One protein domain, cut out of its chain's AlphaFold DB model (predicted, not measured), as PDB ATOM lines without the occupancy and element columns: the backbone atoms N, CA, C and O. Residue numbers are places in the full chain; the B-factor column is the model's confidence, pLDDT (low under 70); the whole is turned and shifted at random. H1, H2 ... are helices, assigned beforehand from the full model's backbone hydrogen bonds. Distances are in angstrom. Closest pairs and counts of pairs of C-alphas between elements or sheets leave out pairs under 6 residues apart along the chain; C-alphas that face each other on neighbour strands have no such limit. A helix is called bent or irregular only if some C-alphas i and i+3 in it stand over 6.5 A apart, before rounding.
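AT A GLANCE: This is residues 51 to 101 and 119 to 173 of the 255 residues of an uncharacterized protein of archaeon (UniProt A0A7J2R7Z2). Look first for a helical hairpin of H5, the longest helix, and H4, with the short helix H3 tucked near its turn and H2 near H3 at a steep angle. H1 is held out far from this body as a loose arm, where residues 62 to 68 and 70 to 77 stick out; residues 165 to 173 of H5 stick out as well. The printed part has 106 residues with five named helices, H1 to H5 in chain order, and no named strand; its class is all helix. The whole is loose, with a radius of gyration of the C-alphas of 16.1 A, and spans 44 by 38 by 29 A.

HOW THE PARTS SIT: Begin with H5, residues 149 to 173, and go back over a tight link to H4, residues 131 to 147. The two touch and form a hairpin, opposite ways at a shallow tilt of 23 degrees; their closest C-alphas, those of Ser 144 and Leu 152, are 4.7 A apart. H4 has a kink of 38 degrees near residue 139 and is only just irregular, with C-alphas 136 and 139 6.9 A apart. H3, residues 120 to 125, touches H5 at residues 149 to 156 alone, the same way at a shallow tilt of 15 degrees; the closest C-alphas are those of Ile 124 and Thr 156, at 6.8 A. H3 and H4 are close but not clearly touching, the closest C-alphas, those of Pro 120 and Asn 145, being 7.0 A apart. H2, residues 85 to 101, is close to H3 but not clearly touching it, at a steep tilt of 57 degrees; the C-alphas of Trp 91 and Phe 121 are the closest, at 6.8 A. H1, residues 63 to 75, is apart from H2, H3, H4 and H5. In H2, H3 and H5 every O i to N i+4 pair is within hydrogen-bond range; in H1 8 of 9 are, in H4 11 of 13.

IN THESE COORDINATES: Find C-alpha 149 at (3.717, -3.329, -51.177); from there H5 runs 36.3 A to C-alpha 173 at (-4.935, -28.549, -26.498). H4 is 24.7 A long, H2 24.9 A, H1 19.0 A and H3 8.6 A. Look for the beginning of H1 at C-alpha 63, (-25.445, 4.623, -33.622).

THE WHOLE: The C-alphas of Leu 75 and Asn 101, 47.7 A apart, are the two farthest apart. Residues 102 to 118 are not printed, and C-alphas 101 and 119 lie 16.5 A apart across this cut. Of the links that are printed whole, none is long. The mean pLDDT of the printed part is 85.9; look for values under 70 at residues 80 to 82, 101 and 169 to 173.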
ATOM      1  N   ASP A  51     -17.935 -15.253 -46.968       84.50
ATOM      2  CA  ASP A  51     -18.664 -14.063 -47.422       84.50
ATOM      3  C   ASP A  51     -19.275 -13.228 -46.286       84.50
ATOM      4  O   ASP A  51     -19.523 -12.039 -46.461       84.50
ATOM      5  N   ILE A  52     -19.492 -13.844 -45.123       86.12
ATOM      6  CA  ILE A  52     -19.990 -13.179 -43.918       86.12
ATOM      7  C   ILE A  52     -18.832 -12.886 -42.962       86.12
ATOM      8  O   ILE A  52     -18.667 -11.745 -42.547       86.12
ATOM      9  N   VAL A  53     -18.012 -13.891 -42.622       88.88
ATOM     10  CA  VAL A  53     -16.943 -13.730 -41.612       88.88
ATOM     11  C   VAL A  53     -15.774 -12.859 -42.074       88.88
ATOM     12  O   VAL A  53     -15.004 -12.418 -41.228       88.88
ATOM     13  N   ASN A  54     -15.618 -12.588 -43.372       91.06
ATOM     14  CA  ASN A  54     -14.579 -11.666 -43.845       91.06
ATOM     15  C   ASN A  54     -15.060 -10.213 -43.918       91.06
ATOM     16  O   ASN A  54     -14.261  -9.338 -44.250       91.06
ATOM     17  N   LEU A  55     -16.334  -9.930 -43.633       91.69
ATOM     18  CA  LEU A  55     -16.816  -8.556 -43.552       91.69
ATOM     19  C   LEU A  55     -16.281  -7.903 -42.276       91.69
ATOM     20  O   LEU A  55     -16.457  -8.416 -41.177       91.69
ATOM     21  N   MET A  56     -15.647  -6.749 -42.436       90.88
ATOM     22  CA  MET A  56     -15.143  -5.936 -41.342       90.88
ATOM     23  C   MET A  56     -16.275  -5.145 -40.695       90.88
ATOM     24  O   MET A  56     -17.017  -4.425 -41.375       90.88
ATOM     25  N   GLU A  57     -16.360  -5.221 -39.370       87.88
ATOM     26  CA  GLU A  57     -17.275  -4.399 -38.588       87.88
ATOM     27  C   GLU A  57     -16.833  -2.927 -38.596       87.88
ATOM     28  O   GLU A  57     -15.687  -2.580 -38.299       87.88
ATOM     29  N   ILE A  58     -17.762  -2.031 -38.939       88.62
ATOM     30  CA  ILE A  58     -17.510  -0.588 -39.036       88.62
ATOM     31  C   ILE A  58     -18.210   0.121 -37.876       88.62
ATOM     32  O   ILE A  58     -19.189   0.845 -38.049       88.62
ATOM     33  N   PHE A  59     -17.672  -0.056 -36.668       85.06
ATOM     34  CA  PHE A  59     -18.249   0.503 -35.437       85.06
ATOM     35  C   PHE A  59     -18.437   2.023 -35.455       85.06
ATOM     36  O   PHE A  59     -19.263   2.550 -34.719       85.06
ATOM     37  N   ARG A  60     -17.698   2.753 -36.299       81.31
ATOM     38  CA  ARG A  60     -17.833   4.216 -36.401       81.31
ATOM     39  C   ARG A  60     -19.169   4.680 -36.971       81.31
ATOM     40  O   ARG A  60     -19.486   5.855 -36.845       81.31
ATOM     41  N   GLU A  61     -19.917   3.787 -37.605       85.31
ATOM     42  CA  GLU A  61     -21.241   4.083 -38.161       85.31
ATOM     43  C   GLU A  61     -22.366   3.507 -37.294       85.31
ATOM     44  O   GLU A  61     -23.543   3.783 -37.536       85.31
ATOM     45  N   ASP A  62     -22.017   2.740 -36.258       88.69
ATOM     46  CA  ASP A  62     -22.989   2.212 -35.317       88.69
ATOM     47  C   ASP A  62     -23.486   3.328 -34.391       88.69
ATOM     48  O   ASP A  62     -22.721   3.961 -33.661       88.69
ATOM     49  N   LYS A  63     -24.805   3.554 -34.401       90.69
ATOM     50  CA  LYS A  63     -25.445   4.623 -33.622       90.69
ATOM     51  C   LYS A  63     -25.150   4.523 -32.125       90.69
ATOM     52  O   LYS A  63     -24.951   5.552 -31.485       90.69
ATOM     53  N   LYS A  64     -25.130   3.311 -31.560       90.69
ATOM     54  CA  LYS A  64     -24.873   3.107 -30.129       90.69
ATOM     55  C   LYS A  64     -23.420   3.407 -29.800       90.69
ATOM     56  O   LYS A  64     -23.157   4.036 -28.778       90.69
ATOM     57  N   VAL A  65     -22.488   2.993 -30.658       87.19
ATOM     58  CA  VAL A  65     -21.060   3.287 -30.475       87.19
ATOM     59  C   VAL A  65     -20.806   4.787 -30.563       87.19
ATOM     60  O   VAL A  65     -20.119   5.329 -29.702       87.19
ATOM     61  N   VAL A  66     -21.386   5.465 -31.555       88.38
ATOM     62  CA  VAL A  66     -21.254   6.920 -31.719       88.38
ATOM     63  C   VAL A  66     -21.794   7.660 -30.495       88.38
ATOM     64  O   VAL A  66     -21.097   8.518 -29.957       88.38
ATOM     65  N   GLU A  67     -22.981   7.295 -30.007       91.75
ATOM     66  CA  GLU A  67     -23.567   7.932 -28.822       91.75
ATOM     67  C   GLU A  67     -22.750   7.655 -27.553       91.75
ATOM     68  O   GLU A  67     -22.467   8.564 -26.777       91.75
ATOM     69  N   THR A  68     -22.290   6.416 -27.368       88.88
ATOM     70  CA  THR A  68     -21.420   6.057 -26.237       88.88
ATOM     71  C   THR A  68     -20.115   6.849 -26.281       88.88
ATOM     72  O   THR A  68     -19.658   7.355 -25.261       88.88
ATOM     73  N   LYS A  69     -19.520   6.995 -27.469       85.25
ATOM     74  CA  LYS A  69     -18.295   7.770 -27.654       85.25
ATOM     75  C   LYS A  69     -18.516   9.242 -27.316       85.25
ATOM     76  O   LYS A  69     -17.682   9.808 -26.624       85.25
ATOM     77  N   ARG A  70     -19.650   9.820 -27.729       87.50
ATOM     78  CA  ARG A  70     -20.037  11.198 -27.392       87.50
ATOM     79  C   ARG A  70     -20.057  11.414 -25.877       87.50
ATOM     80  O   ARG A  70     -19.457  12.364 -25.394       87.50
ATOM     81  N   ILE A  71     -20.681  10.498 -25.133       90.81
ATOM     82  CA  ILE A  71     -20.725  10.545 -23.661       90.81
ATOM     83  C   ILE A  71     -19.318  10.415 -23.059       90.81
ATOM     84  O   ILE A  71     -18.977  11.111 -22.109       90.81
ATOM     85  N   LEU A  72     -18.480   9.525 -23.599       87.00
ATOM     86  CA  LEU A  72     -17.122   9.324 -23.086       87.00
ATOM     87  C   LEU A  72     -16.206  10.523 -23.349       87.00
ATOM     88  O   LEU A  72     -15.402  10.857 -22.488       87.00
ATOM     89  N   GLU A  73     -16.337  11.182 -24.500       87.62
ATOM     90  CA  GLU A  73     -15.566  12.386 -24.843       87.62
ATOM     91  C   GLU A  73     -15.879  13.571 -23.917       87.62
ATOM     92  O   GLU A  73     -15.012  14.416 -23.699       87.62
ATOM     93  N   GLU A  74     -17.076  13.616 -23.322       87.81
ATOM     94  CA  GLU A  74     -17.421  14.598 -22.282       87.81
ATOM     95  C   GLU A  74     -16.683  14.335 -20.957       87.81
ATOM     96  O   GLU A  74     -16.476  15.259 -20.169       87.81
ATOM     97  N   LEU A  75     -16.273  13.087 -20.702       87.31
ATOM     98  CA  LEU A  75     -15.656  12.658 -19.445       87.31
ATOM     99  C   LEU A  75     -14.128  12.565 -19.529       87.31
ATOM    100  O   LEU A  75     -13.443  12.793 -18.531       87.31
ATOM    101  N   VAL A  76     -13.587  12.192 -20.692       86.00
ATOM    102  CA  VAL A  76     -12.159  11.916 -20.891       86.00
ATOM    103  C   VAL A  76     -11.676  12.306 -22.290       86.00
ATOM    104  O   VAL A  76     -12.378  12.166 -23.289       86.00
ATOM    105  N   LEU A  77     -10.411  12.725 -22.381       79.75
ATOM    106  CA  LEU A  77      -9.713  12.897 -23.657       79.75
ATOM    107  C   LEU A  77      -9.370  11.527 -24.255       79.75
ATOM    108  O   LEU A  77      -8.480  10.828 -23.771       79.75
ATOM    109  N   LEU A  78     -10.067  11.154 -25.328       74.38
ATOM    110  CA  LEU A  78      -9.799   9.924 -26.070       74.38
ATOM    111  C   LEU A  78      -8.743  10.175 -27.156       74.38
ATOM    112  O   LEU A  78      -8.990  10.900 -28.118       74.38
ATOM    113  N   VAL A  79      -7.580   9.529 -27.043       70.50
ATOM    114  CA  VAL A  79      -6.574   9.479 -28.116       70.50
ATOM    115  C   VAL A  79      -6.719   8.160 -28.864       70.50
ATOM    116  O   VAL A  79      -6.680   7.091 -28.260       70.50
ATOM    117  N   TYR A  80      -6.878   8.225 -30.185       68.00
ATOM    118  CA  TYR A  80      -6.981   7.037 -31.024       68.00
ATOM    119  C   TYR A  80      -6.396   7.303 -32.415       68.00
ATOM    120  O   TYR A  80      -6.628   8.351 -33.014       68.00
ATOM    121  N   MET A  81      -5.619   6.344 -32.924       61.12
ATOM    122  CA  MET A  81      -5.110   6.355 -34.296       61.12
ATOM    123  C   MET A  81      -6.119   5.656 -35.200       61.12
ATOM    124  O   MET A  81      -6.581   4.555 -34.894       61.12
ATOM    125  N   THR A  82      -6.462   6.284 -36.323       66.50
ATOM    126  CA  THR A  82      -7.524   5.782 -37.191       66.50
ATOM    127  C   THR A  82      -7.148   5.714 -38.648       66.50
ATOM    128  O   THR A  82      -6.800   6.729 -39.247       66.50
ATOM    129  N   PHE A  83      -7.415   4.567 -39.263       72.06
ATOM    130  CA  PHE A  83      -7.570   4.495 -40.711       72.06
ATOM    131  C   PHE A  83      -8.886   5.140 -41.144       72.06
ATOM    132  O   PHE A  83      -9.852   5.233 -40.365       72.06
ATOM    133  N   ASN A  84      -8.909   5.591 -42.398       80.62
ATOM    134  CA  ASN A  84     -10.104   6.118 -43.032       80.62
ATOM    135  C   ASN A  84     -11.172   5.014 -43.102       80.62
ATOM    136  O   ASN A  84     -10.902   3.916 -43.588       80.62
ATOM    137  N   VAL A  85     -12.388   5.317 -42.634       84.94
ATOM    138  CA  VAL A  85     -13.544   4.399 -42.647       84.94
ATOM    139  C   VAL A  85     -13.797   3.827 -44.044       84.94
ATOM    140  O   VAL A  85     -14.182   2.669 -44.182       84.94
ATOM    141  N   ARG A  86     -13.517   4.619 -45.081       88.38
ATOM    142  CA  ARG A  86     -13.652   4.233 -46.482       88.38
ATOM    143  C   ARG A  86     -12.897   2.947 -46.819       88.38
ATOM    144  O   ARG A  86     -13.445   2.128 -47.538       88.38
ATOM    145  N   VAL A  87     -11.713   2.723 -46.248       89.19
ATOM    146  CA  VAL A  87     -10.899   1.531 -46.547       89.19
ATOM    147  C   VAL A  87     -11.591   0.245 -46.080       89.19
ATOM    148  O   VAL A  87     -11.563  -0.764 -46.776       89.19
ATOM    149  N   TYR A  88     -12.278   0.288 -44.935       90.94
ATOM    150  CA  TYR A  88     -13.064  -0.849 -44.442       90.94
ATOM    151  C   TYR A  88     -14.295  -1.114 -45.318       90.94
ATOM    152  O   TYR A  88     -14.655  -2.266 -45.545       90.94
ATOM    153  N   LYS A  89     -14.925  -0.056 -45.852       92.00
ATOM    154  CA  LYS A  89     -16.023  -0.196 -46.822       92.00
ATOM    155  C   LYS A  89     -15.541  -0.810 -48.129       92.00
ATOM    156  O   LYS A  89     -16.146  -1.764 -48.597       92.00
ATOM    157  N   GLU A  90     -14.429  -0.311 -48.661       92.62
ATOM    158  CA  GLU A  90     -13.821  -0.823 -49.890       92.62
ATOM    159  C   GLU A  90     -13.438  -2.302 -49.754       92.62
ATOM    160  O   GLU A  90     -13.672  -3.078 -50.678       92.62
ATOM    161  N   TRP A  91     -12.940  -2.721 -48.587       92.94
ATOM    162  CA  TRP A  91     -12.730  -4.136 -48.281       92.94
ATOM    163  C   TRP A  91     -14.037  -4.939 -48.269       92.94
ATOM    164  O   TRP A  91     -14.125  -5.985 -48.911       92.94
ATOM    165  N   ASN A  92     -15.074  -4.455 -47.584       93.62
ATOM    166  CA  ASN A  92     -16.366  -5.145 -47.533       93.62
ATOM    167  C   ASN A  92     -17.004  -5.280 -48.921       93.62
ATOM    168  O   ASN A  92     -17.597  -6.314 -49.233       93.62
ATOM    169  N   ASP A  93     -16.872  -4.259 -49.762       92.81
ATOM    170  CA  ASP A  93     -17.346  -4.287 -51.142       92.81
ATOM    171  C   ASP A  93     -16.512  -5.257 -51.990       92.81
ATOM    172  O   ASP A  93     -17.080  -6.044 -52.747       92.81
ATOM    173  N   PHE A  94     -15.189  -5.293 -51.796       92.38
ATOM    174  CA  PHE A  94     -14.311  -6.293 -52.406       92.38
ATOM    175  C   PHE A  94     -14.731  -7.728 -52.041       92.38
ATOM    176  O   PHE A  94     -14.893  -8.554 -52.938       92.38
ATOM    177  N   VAL A  95     -14.979  -8.026 -50.760       90.62
ATOM    178  CA  VAL A  95     -15.418  -9.362 -50.309       90.62
ATOM    179  C   VAL A  95     -16.735  -9.763 -50.981       90.62
ATOM    180  O   VAL A  95     -16.827 -10.856 -51.541       90.62
ATOM    181  N   LYS A  96     -17.731  -8.865 -51.009       90.00
ATOM    182  CA  LYS A  96     -19.024  -9.119 -51.671       90.00
ATOM    183  C   LYS A  96     -18.868  -9.393 -53.169       90.00
ATOM    184  O   LYS A  96     -19.538 -10.277 -53.704       90.00
ATOM    185  N   LEU A  97     -17.991  -8.652 -53.851       87.31
ATOM    186  CA  LEU A  97     -17.706  -8.860 -55.273       87.31
ATOM    187  C   LEU A  97     -17.090 -10.242 -55.531       87.31
ATOM    188  O   LEU A  97     -17.513 -10.927 -56.462       87.31
ATOM    189  N   GLN A  98     -16.150 -10.684 -54.689       83.38
ATOM    190  CA  GLN A  98     -15.550 -12.018 -54.810       83.38
ATOM    191  C   GLN A  98     -16.586 -13.136 -54.631       83.38
ATOM    192  O   GLN A  98     -16.592 -14.108 -55.388       83.38
ATOM    193  N   THR A  99     -17.516 -12.984 -53.684       74.12
ATOM    194  CA  THR A  99     -18.611 -13.946 -53.484       74.12
ATOM    195  C   THR A  99     -19.534 -14.032 -54.705       74.12
ATOM    196  O   THR A  99     -19.871 -15.131 -55.156       74.12
ATOM    197  N   ASN A 100     -19.905 -12.888 -55.283       71.31
ATOM    198  CA  ASN A 100     -20.790 -12.838 -56.449       71.31
ATOM    199  C   ASN A 100     -20.133 -13.441 -57.700       71.31
ATOM    200  O   ASN A 100     -20.776 -14.195 -58.432       71.31
ATOM    201  N   ASN A 101     -18.845 -13.169 -57.922       64.00
ATOM    202  CA  ASN A 101     -18.106 -13.712 -59.062       64.00
ATOM    203  C   ASN A 101     -17.954 -15.237 -58.976       64.00
ATOM    204  O   ASN A 101     -18.154 -15.918 -59.977       64.00
ATOM    205  N   ASN A 119      -3.678  -5.923 -56.378       83.62
ATOM    206  CA  ASN A 119      -4.467  -5.109 -55.467       83.62
ATOM    207  C   ASN A 119      -4.111  -5.526 -54.025       83.62
ATOM    208  O   ASN A 119      -4.083  -6.728 -53.742       83.62
ATOM    209  N   PRO A 120      -3.831  -4.593 -53.096       86.44
ATOM    210  CA  PRO A 120      -3.507  -4.948 -51.713       86.44
ATOM    211  C   PRO A 120      -4.573  -5.840 -51.062       86.44
ATOM    212  O   PRO A 120      -4.229  -6.709 -50.265       86.44
ATOM    213  N   PHE A 121      -5.847  -5.703 -51.441       91.44
ATOM    214  CA  PHE A 121      -6.912  -6.573 -50.943       91.44
ATOM    215  C   PHE A 121      -6.828  -8.006 -51.469       91.44
ATOM    216  O   PHE A 121      -7.173  -8.922 -50.733       91.44
ATOM    217  N   GLU A 122      -6.316  -8.241 -52.679       90.44
ATOM    218  CA  GLU A 122      -6.082  -9.603 -53.179       90.44
ATOM    219  C   GLU A 122      -4.977 -10.297 -52.382       90.44
ATOM    220  O   GLU A 122      -5.119 -11.462 -52.012       90.44
ATOM    221  N   ILE A 123      -3.908  -9.562 -52.054       88.81
ATOM    222  CA  ILE A 123      -2.816 -10.067 -51.213       88.81
ATOM    223  C   ILE A 123      -3.361 -10.442 -49.831       88.81
ATOM    224  O   ILE A 123      -3.141 -11.560 -49.372       88.81
ATOM    225  N   ILE A 124      -4.129  -9.547 -49.205       91.12
ATOM    226  CA  ILE A 124      -4.736  -9.791 -47.889       91.12
ATOM    227  C   ILE A 124      -5.705 -10.981 -47.944       91.12
ATOM    228  O   ILE A 124      -5.663 -11.856 -47.086       91.12
ATOM    229  N   TYR A 125      -6.547 -11.060 -48.974       89.38
ATOM    230  CA  TYR A 125      -7.517 -12.143 -49.131       89.38
ATOM    231  C   TYR A 125      -6.849 -13.510 -49.344       89.38
ATOM    232  O   TYR A 125      -7.349 -14.522 -48.856       89.38
ATOM    233  N   SER A 126      -5.681 -13.546 -49.995       87.25
ATOM    234  CA  SER A 126      -4.901 -14.775 -50.203       87.25
ATOM    235  C   SER A 126      -4.303 -15.376 -48.921       87.25
ATOM    236  O   SER A 126      -3.871 -16.528 -48.933       87.25
ATOM    237  N   MET A 127      -4.292 -14.631 -47.807       84.69
ATOM    238  CA  MET A 127      -3.839 -15.148 -46.509       84.69
ATOM    239  C   MET A 127      -4.772 -16.201 -45.923       84.69
ATOM    240  O   MET A 127      -4.338 -16.974 -45.080       84.69
ATOM    241  N   GLU A 128      -6.038 -16.202 -46.348       83.12
ATOM    242  CA  GLU A 128      -7.103 -17.071 -45.834       83.12
ATOM    243  C   GLU A 128      -7.466 -16.881 -44.352       83.12
ATOM    244  O   GLU A 128      -8.266 -17.644 -43.802       83.12
ATOM    245  N   LEU A 129      -6.977 -15.807 -43.725       85.81
ATOM    246  CA  LEU A 129      -7.458 -15.374 -42.416       85.81
ATOM    247  C   LEU A 129      -8.908 -14.887 -42.515       85.81
ATOM    248  O   LEU A 129      -9.308 -14.253 -43.496       85.81
ATOM    249  N   ASN A 130      -9.698 -15.169 -41.482       87.44
ATOM    250  CA  ASN A 130     -11.120 -14.835 -41.444       87.44
ATOM    251  C   ASN A 130     -11.575 -14.435 -40.034       87.44
ATOM    252  O   ASN A 130     -10.921 -14.747 -39.037       87.44
ATOM    253  N   GLY A 131     -12.712 -13.740 -39.947       87.38
ATOM    254  CA  GLY A 131     -13.302 -13.313 -38.680       87.38
ATOM    255  C   GLY A 131     -12.312 -12.544 -37.811       87.38
ATOM    256  O   GLY A 131     -11.664 -11.599 -38.256       87.38
ATOM    257  N   ARG A 132     -12.152 -12.992 -36.562       86.44
ATOM    258  CA  ARG A 132     -11.341 -12.292 -35.562       86.44
ATOM    259  C   ARG A 132      -9.862 -12.173 -35.935       86.44
ATOM    260  O   ARG A 132      -9.240 -11.158 -35.634       86.44
ATOM    261  N   GLU A 133      -9.294 -13.196 -36.564       89.44
ATOM    262  CA  GLU A 133      -7.886 -13.195 -36.984       89.44
ATOM    263  C   GLU A 133      -7.648 -12.107 -38.032       89.44
ATOM    264  O   GLU A 133      -6.696 -11.330 -37.925       89.44
ATOM    265  N   LEU A 134      -8.568 -12.003 -38.996       91.31
ATOM    266  CA  LEU A 134      -8.560 -10.945 -39.995       91.31
ATOM    267  C   LEU A 134      -8.746  -9.578 -39.332       91.31
ATOM    268  O   LEU A 134      -7.935  -8.697 -39.579       91.31
ATOM    269  N   GLU A 135      -9.736  -9.403 -38.456       89.88
ATOM    270  CA  GLU A 135      -9.994  -8.120 -37.786       89.88
ATOM    271  C   GLU A 135      -8.790  -7.584 -37.010       89.88
ATOM    272  O   GLU A 135      -8.498  -6.388 -37.057       89.88
ATOM    273  N   LEU A 136      -8.099  -8.468 -36.288       90.19
ATOM    274  CA  LEU A 136      -6.904  -8.129 -35.519       90.19
ATOM    275  C   LEU A 136      -5.725  -7.778 -36.431       90.19
ATOM    276  O   LEU A 136      -4.956  -6.865 -36.135       90.19
ATOM    277  N   SER A 137      -5.606  -8.491 -37.548       92.50
ATOM    278  CA  SER A 137      -4.532  -8.318 -38.527       92.50
ATOM    279  C   SER A 137      -4.735  -7.109 -39.431       92.50
ATOM    280  O   SER A 137      -3.766  -6.496 -39.879       92.50
ATOM    281  N   PHE A 138      -5.989  -6.751 -39.712       92.06
ATOM    282  CA  PHE A 138      -6.348  -5.792 -40.748       92.06
ATOM    283  C   PHE A 138      -5.675  -4.425 -40.558       92.06
ATOM    284  O   PHE A 138      -5.065  -3.943 -41.510       92.06
ATOM    285  N   PRO A 139      -5.655  -3.814 -39.354       91.56
ATOM    286  CA  PRO A 139      -4.928  -2.564 -39.135       91.56
ATOM    287  C   PRO A 139      -3.431  -2.659 -39.466       91.56
ATOM    288  O   PRO A 139      -2.887  -1.745 -40.078       91.56
ATOM    289  N   LEU A 140      -2.764  -3.765 -39.116       92.56
ATOM    290  CA  LEU A 140      -1.338  -3.976 -39.412       92.56
ATOM    291  C   LEU A 140      -1.093  -4.124 -40.920       92.56
ATOM    292  O   LEU A 140      -0.121  -3.591 -41.461       92.56
ATOM    293  N   LEU A 141      -2.009  -4.795 -41.617       93.06
ATOM    294  CA  LEU A 141      -1.991  -4.927 -43.072       93.06
ATOM    295  C   LEU A 141      -2.193  -3.566 -43.762       93.06
ATOM    296  O   LEU A 141      -1.509  -3.252 -44.734       93.06
ATOM    297  N   LEU A 142      -3.048  -2.700 -43.215       91.81
ATOM    298  CA  LEU A 142      -3.187  -1.332 -43.717       91.81
ATOM    299  C   LEU A 142      -1.910  -0.508 -43.508       91.81
ATOM    300  O   LEU A 142      -1.485   0.175 -44.439       91.81
ATOM    301  N   ILE A 143      -1.267  -0.595 -42.336       91.94
ATOM    302  CA  ILE A 143       0.003   0.105 -42.058       91.94
ATOM    303  C   ILE A 143       1.089  -0.355 -43.025       91.94
ATOM    304  O   ILE A 143       1.734   0.469 -43.670       91.94
ATOM    305  N   SER A 144       1.278  -1.666 -43.150       93.00
ATOM    306  CA  SER A 144       2.294  -2.233 -44.037       93.00
ATOM    307  C   SER A 144       2.078  -1.823 -45.496       93.00
ATOM    308  O   SER A 144       3.044  -1.457 -46.164       93.00
ATOM    309  N   ASN A 145       0.823  -1.767 -45.957       91.50
ATOM    310  CA  ASN A 145       0.477  -1.255 -47.282       91.50
ATOM    311  C   ASN A 145       0.825   0.235 -47.464       91.50
ATOM    312  O   ASN A 145       1.297   0.617 -48.530       91.50
ATOM    313  N   GLN A 146       0.629   1.072 -46.435       89.94
ATOM    314  CA  GLN A 146       1.028   2.489 -46.476       89.94
ATOM    315  C   GLN A 146       2.554   2.669 -46.532       89.94
ATOM    316  O   GLN A 146       3.026   3.655 -47.091       89.94
ATOM    317  N   ILE A 147       3.325   1.732 -45.970       91.81
ATOM    318  CA  ILE A 147       4.792   1.758 -46.027       91.81
ATOM    319  C   ILE A 147       5.274   1.327 -47.417       91.81
ATOM    320  O   ILE A 147       5.982   2.078 -48.084       91.81
ATOM    321  N   SER A 148       4.933   0.108 -47.852       91.75
ATOM    322  CA  SER A 148       5.164  -0.362 -49.225       91.75
ATOM    323  C   SER A 148       4.491  -1.712 -49.493       91.75
ATOM    324  O   SER A 148       4.333  -2.543 -48.598       91.75
ATOM    325  N   GLY A 149       4.227  -2.015 -50.768       88.38
ATOM    326  CA  GLY A 149       3.717  -3.329 -51.177       88.38
ATOM    327  C   GLY A 149       4.650  -4.508 -50.848       88.38
ATOM    328  O   GLY A 149       4.182  -5.634 -50.691       88.38
ATOM    329  N   LYS A 150       5.964  -4.274 -50.698       90.50
ATOM    330  CA  LYS A 150       6.915  -5.308 -50.249       90.50
ATOM    331  C   LYS A 150       6.693  -5.649 -48.774       90.50
ATOM    332  O   LYS A 150       6.557  -6.822 -48.439       90.50
ATOM    333  N   ILE A 151       6.591  -4.626 -47.924       93.25
ATOM    334  CA  ILE A 151       6.341  -4.797 -46.488       93.25
ATOM    335  C   ILE A 151       4.962  -5.419 -46.250       93.25
ATOM    336  O   ILE A 151       4.831  -6.257 -45.362       93.25
ATOM    337  N   LEU A 152       3.953  -5.101 -47.071       93.19
ATOM    338  CA  LEU A 152       2.655  -5.784 -47.030       93.19
ATOM    339  C   LEU A 152       2.799  -7.297 -47.223       93.19
ATOM    340  O   LEU A 152       2.253  -8.061 -46.431       93.19
ATOM    341  N   LYS A 153       3.554  -7.743 -48.234       91.00
ATOM    342  CA  LYS A 153       3.780  -9.175 -48.494       91.00
ATOM    343  C   LYS A 153       4.532  -9.860 -47.354       91.00
ATOM    344  O   LYS A 153       4.145 -10.948 -46.943       91.00
ATOM    345  N   GLU A 154       5.570  -9.226 -46.819       92.88
ATOM    346  CA  GLU A 154       6.314  -9.763 -45.671       92.88
ATOM    347  C   GLU A 154       5.425  -9.857 -44.421       92.88
ATOM    348  O   GLU A 154       5.389 -10.890 -43.758       92.88
ATOM    349  N   THR A 155       4.633  -8.818 -44.144       94.12
ATOM    350  CA  THR A 155       3.687  -8.784 -43.015       94.12
ATOM    351  C   THR A 155       2.616  -9.866 -43.157       94.12
ATOM    352  O   THR A 155       2.304 -10.561 -42.196       94.12
ATOM    353  N   THR A 156       2.099 -10.044 -44.373       92.25
ATOM    354  CA  THR A 156       1.136 -11.085 -44.758       92.25
ATOM    355  C   THR A 156       1.682 -12.483 -44.444       92.25
ATOM    356  O   THR A 156       1.015 -13.274 -43.783       92.25
ATOM    357  N   LEU A 157       2.914 -12.789 -44.857       91.44
ATOM    358  CA  LEU A 157       3.531 -14.095 -44.596       91.44
ATOM    359  C   LEU A 157       3.776 -14.332 -43.101       91.44
ATOM    360  O   LEU A 157       3.466 -15.409 -42.593       91.44
ATOM    361  N   THR A 158       4.276 -13.319 -42.390       93.31
ATOM    362  CA  THR A 158       4.530 -13.401 -40.945       93.31
ATOM    363  C   THR A 158       3.243 -13.632 -40.160       93.31
ATOM    364  O   THR A 158       3.196 -14.512 -39.304       93.31
ATOM    365  N   LEU A 159       2.185 -12.873 -40.458       93.31
ATOM    366  CA  LEU A 159       0.894 -13.029 -39.789       93.31
ATOM    367  C   LEU A 159       0.287 -14.402 -40.074       93.31
ATOM    368  O   LEU A 159      -0.179 -15.044 -39.140       93.31
ATOM    369  N   LYS A 160       0.344 -14.880 -41.325       89.81
ATOM    370  CA  LYS A 160      -0.131 -16.224 -41.672       89.81
ATOM    371  C   LYS A 160       0.577 -17.294 -40.835       89.81
ATOM    372  O   LYS A 160      -0.087 -18.037 -40.125       89.81
ATOM    373  N   SER A 161       1.910 -17.278 -40.816       90.81
ATOM    374  CA  SER A 161       2.695 -18.224 -40.014       90.81
ATOM    375  C   SER A 161       2.374 -18.152 -38.517       90.81
ATOM    376  O   SER A 161       2.341 -19.188 -37.861       90.81
ATOM    377  N   LEU A 162       2.145 -16.955 -37.968       91.38
ATOM    378  CA  LEU A 162       1.810 -16.780 -36.554       91.38
ATOM    379  C   LEU A 162       0.458 -17.418 -36.203       91.38
ATOM    380  O   LEU A 162       0.334 -18.066 -35.165       91.38
ATOM    381  N   PHE A 163      -0.555 -17.228 -37.051       87.81
ATOM    382  CA  PHE A 163      -1.874 -17.819 -36.827       87.81
ATOM    383  C   PHE A 163      -1.895 -19.323 -37.087       87.81
ATOM    384  O   PHE A 163      -2.601 -20.022 -36.366       87.81
ATOM    385  N   ASP A 164      -1.099 -19.826 -38.032       85.12
ATOM    386  CA  ASP A 164      -0.965 -21.266 -38.275       85.12
ATOM    387  C   ASP A 164      -0.397 -21.984 -37.036       85.12
ATOM    388  O   ASP A 164      -0.977 -22.971 -36.584       85.12
ATOM    389  N   ILE A 165       0.657 -21.432 -36.414       84.50
ATOM    390  CA  ILE A 165       1.230 -21.963 -35.159       84.50
ATOM    391  C   ILE A 165       0.189 -21.943 -34.039       84.50
ATOM    392  O   ILE A 165      -0.037 -22.949 -33.370       84.50
ATOM    393  N   LYS A 166      -0.494 -20.808 -33.856       82.75
ATOM    394  CA  LYS A 166      -1.516 -20.683 -32.814       82.75
ATOM    395  C   LYS A 166      -2.669 -21.669 -33.024       82.75
ATOM    396  O   LYS A 166      -3.203 -22.214 -32.063       82.75
ATOM    397  N   LYS A 167      -3.062 -21.898 -34.278       77.88
ATOM    398  CA  LYS A 167      -4.090 -22.877 -34.626       77.88
ATOM    399  C   LYS A 167      -3.632 -24.287 -34.260       77.88
ATOM    400  O   LYS A 167      -4.426 -25.034 -33.708       77.88
ATOM    401  N   GLU A 168      -2.377 -24.643 -34.516       70.88
ATOM    402  CA  GLU A 168      -1.805 -25.940 -34.133       70.88
ATOM    403  C   GLU A 168      -1.773 -26.147 -32.607       70.88
ATOM    404  O   GLU A 168      -2.159 -27.216 -32.124       70.88
ATOM    405  N   GLU A 169      -1.404 -25.118 -31.841       69.50
ATOM    406  CA  GLU A 169      -1.468 -25.133 -30.370       69.50
ATOM    407  C   GLU A 169      -2.914 -25.337 -29.880       69.50
ATOM    408  O   GLU A 169      -3.191 -26.268 -29.121       69.50
ATOM    409  N   GLU A 170      -3.867 -24.547 -30.393       67.81
ATOM    410  CA  GLU A 170      -5.291 -24.686 -30.060       67.81
ATOM    411  C   GLU A 170      -5.848 -26.064 -30.454       67.81
ATOM    412  O   GLU A 170      -6.676 -26.622 -29.734       67.81
ATOM    413  N   LEU A 171      -5.405 -26.641 -31.577       61.97
ATOM    414  CA  LEU A 171      -5.800 -27.984 -32.014       61.97
ATOM    415  C   LEU A 171      -5.315 -29.065 -31.054       61.97
ATOM    416  O   LEU A 171      -6.067 -29.986 -30.733       61.97
ATOM    417  N   THR A 172      -4.068 -28.945 -30.610       57.12
ATOM    418  CA  THR A 172      -3.413 -29.931 -29.749       57.12
ATOM    419  C   THR A 172      -3.985 -29.901 -28.330       57.12
ATOM    420  O   THR A 172      -4.085 -30.939 -27.677       57.12
ATOM    421  N   GLU A 173      -4.423 -28.732 -27.860       60.97
ATOM    422  CA  GLU A 173      -4.935 -28.549 -26.498       60.97
ATOM    423  C   GLU A 173      -6.453 -28.762 -26.366       60.97
ATOM    424  O   GLU A 173      -6.966 -28.980 -25.263       60.97
TER     425      GLU A 173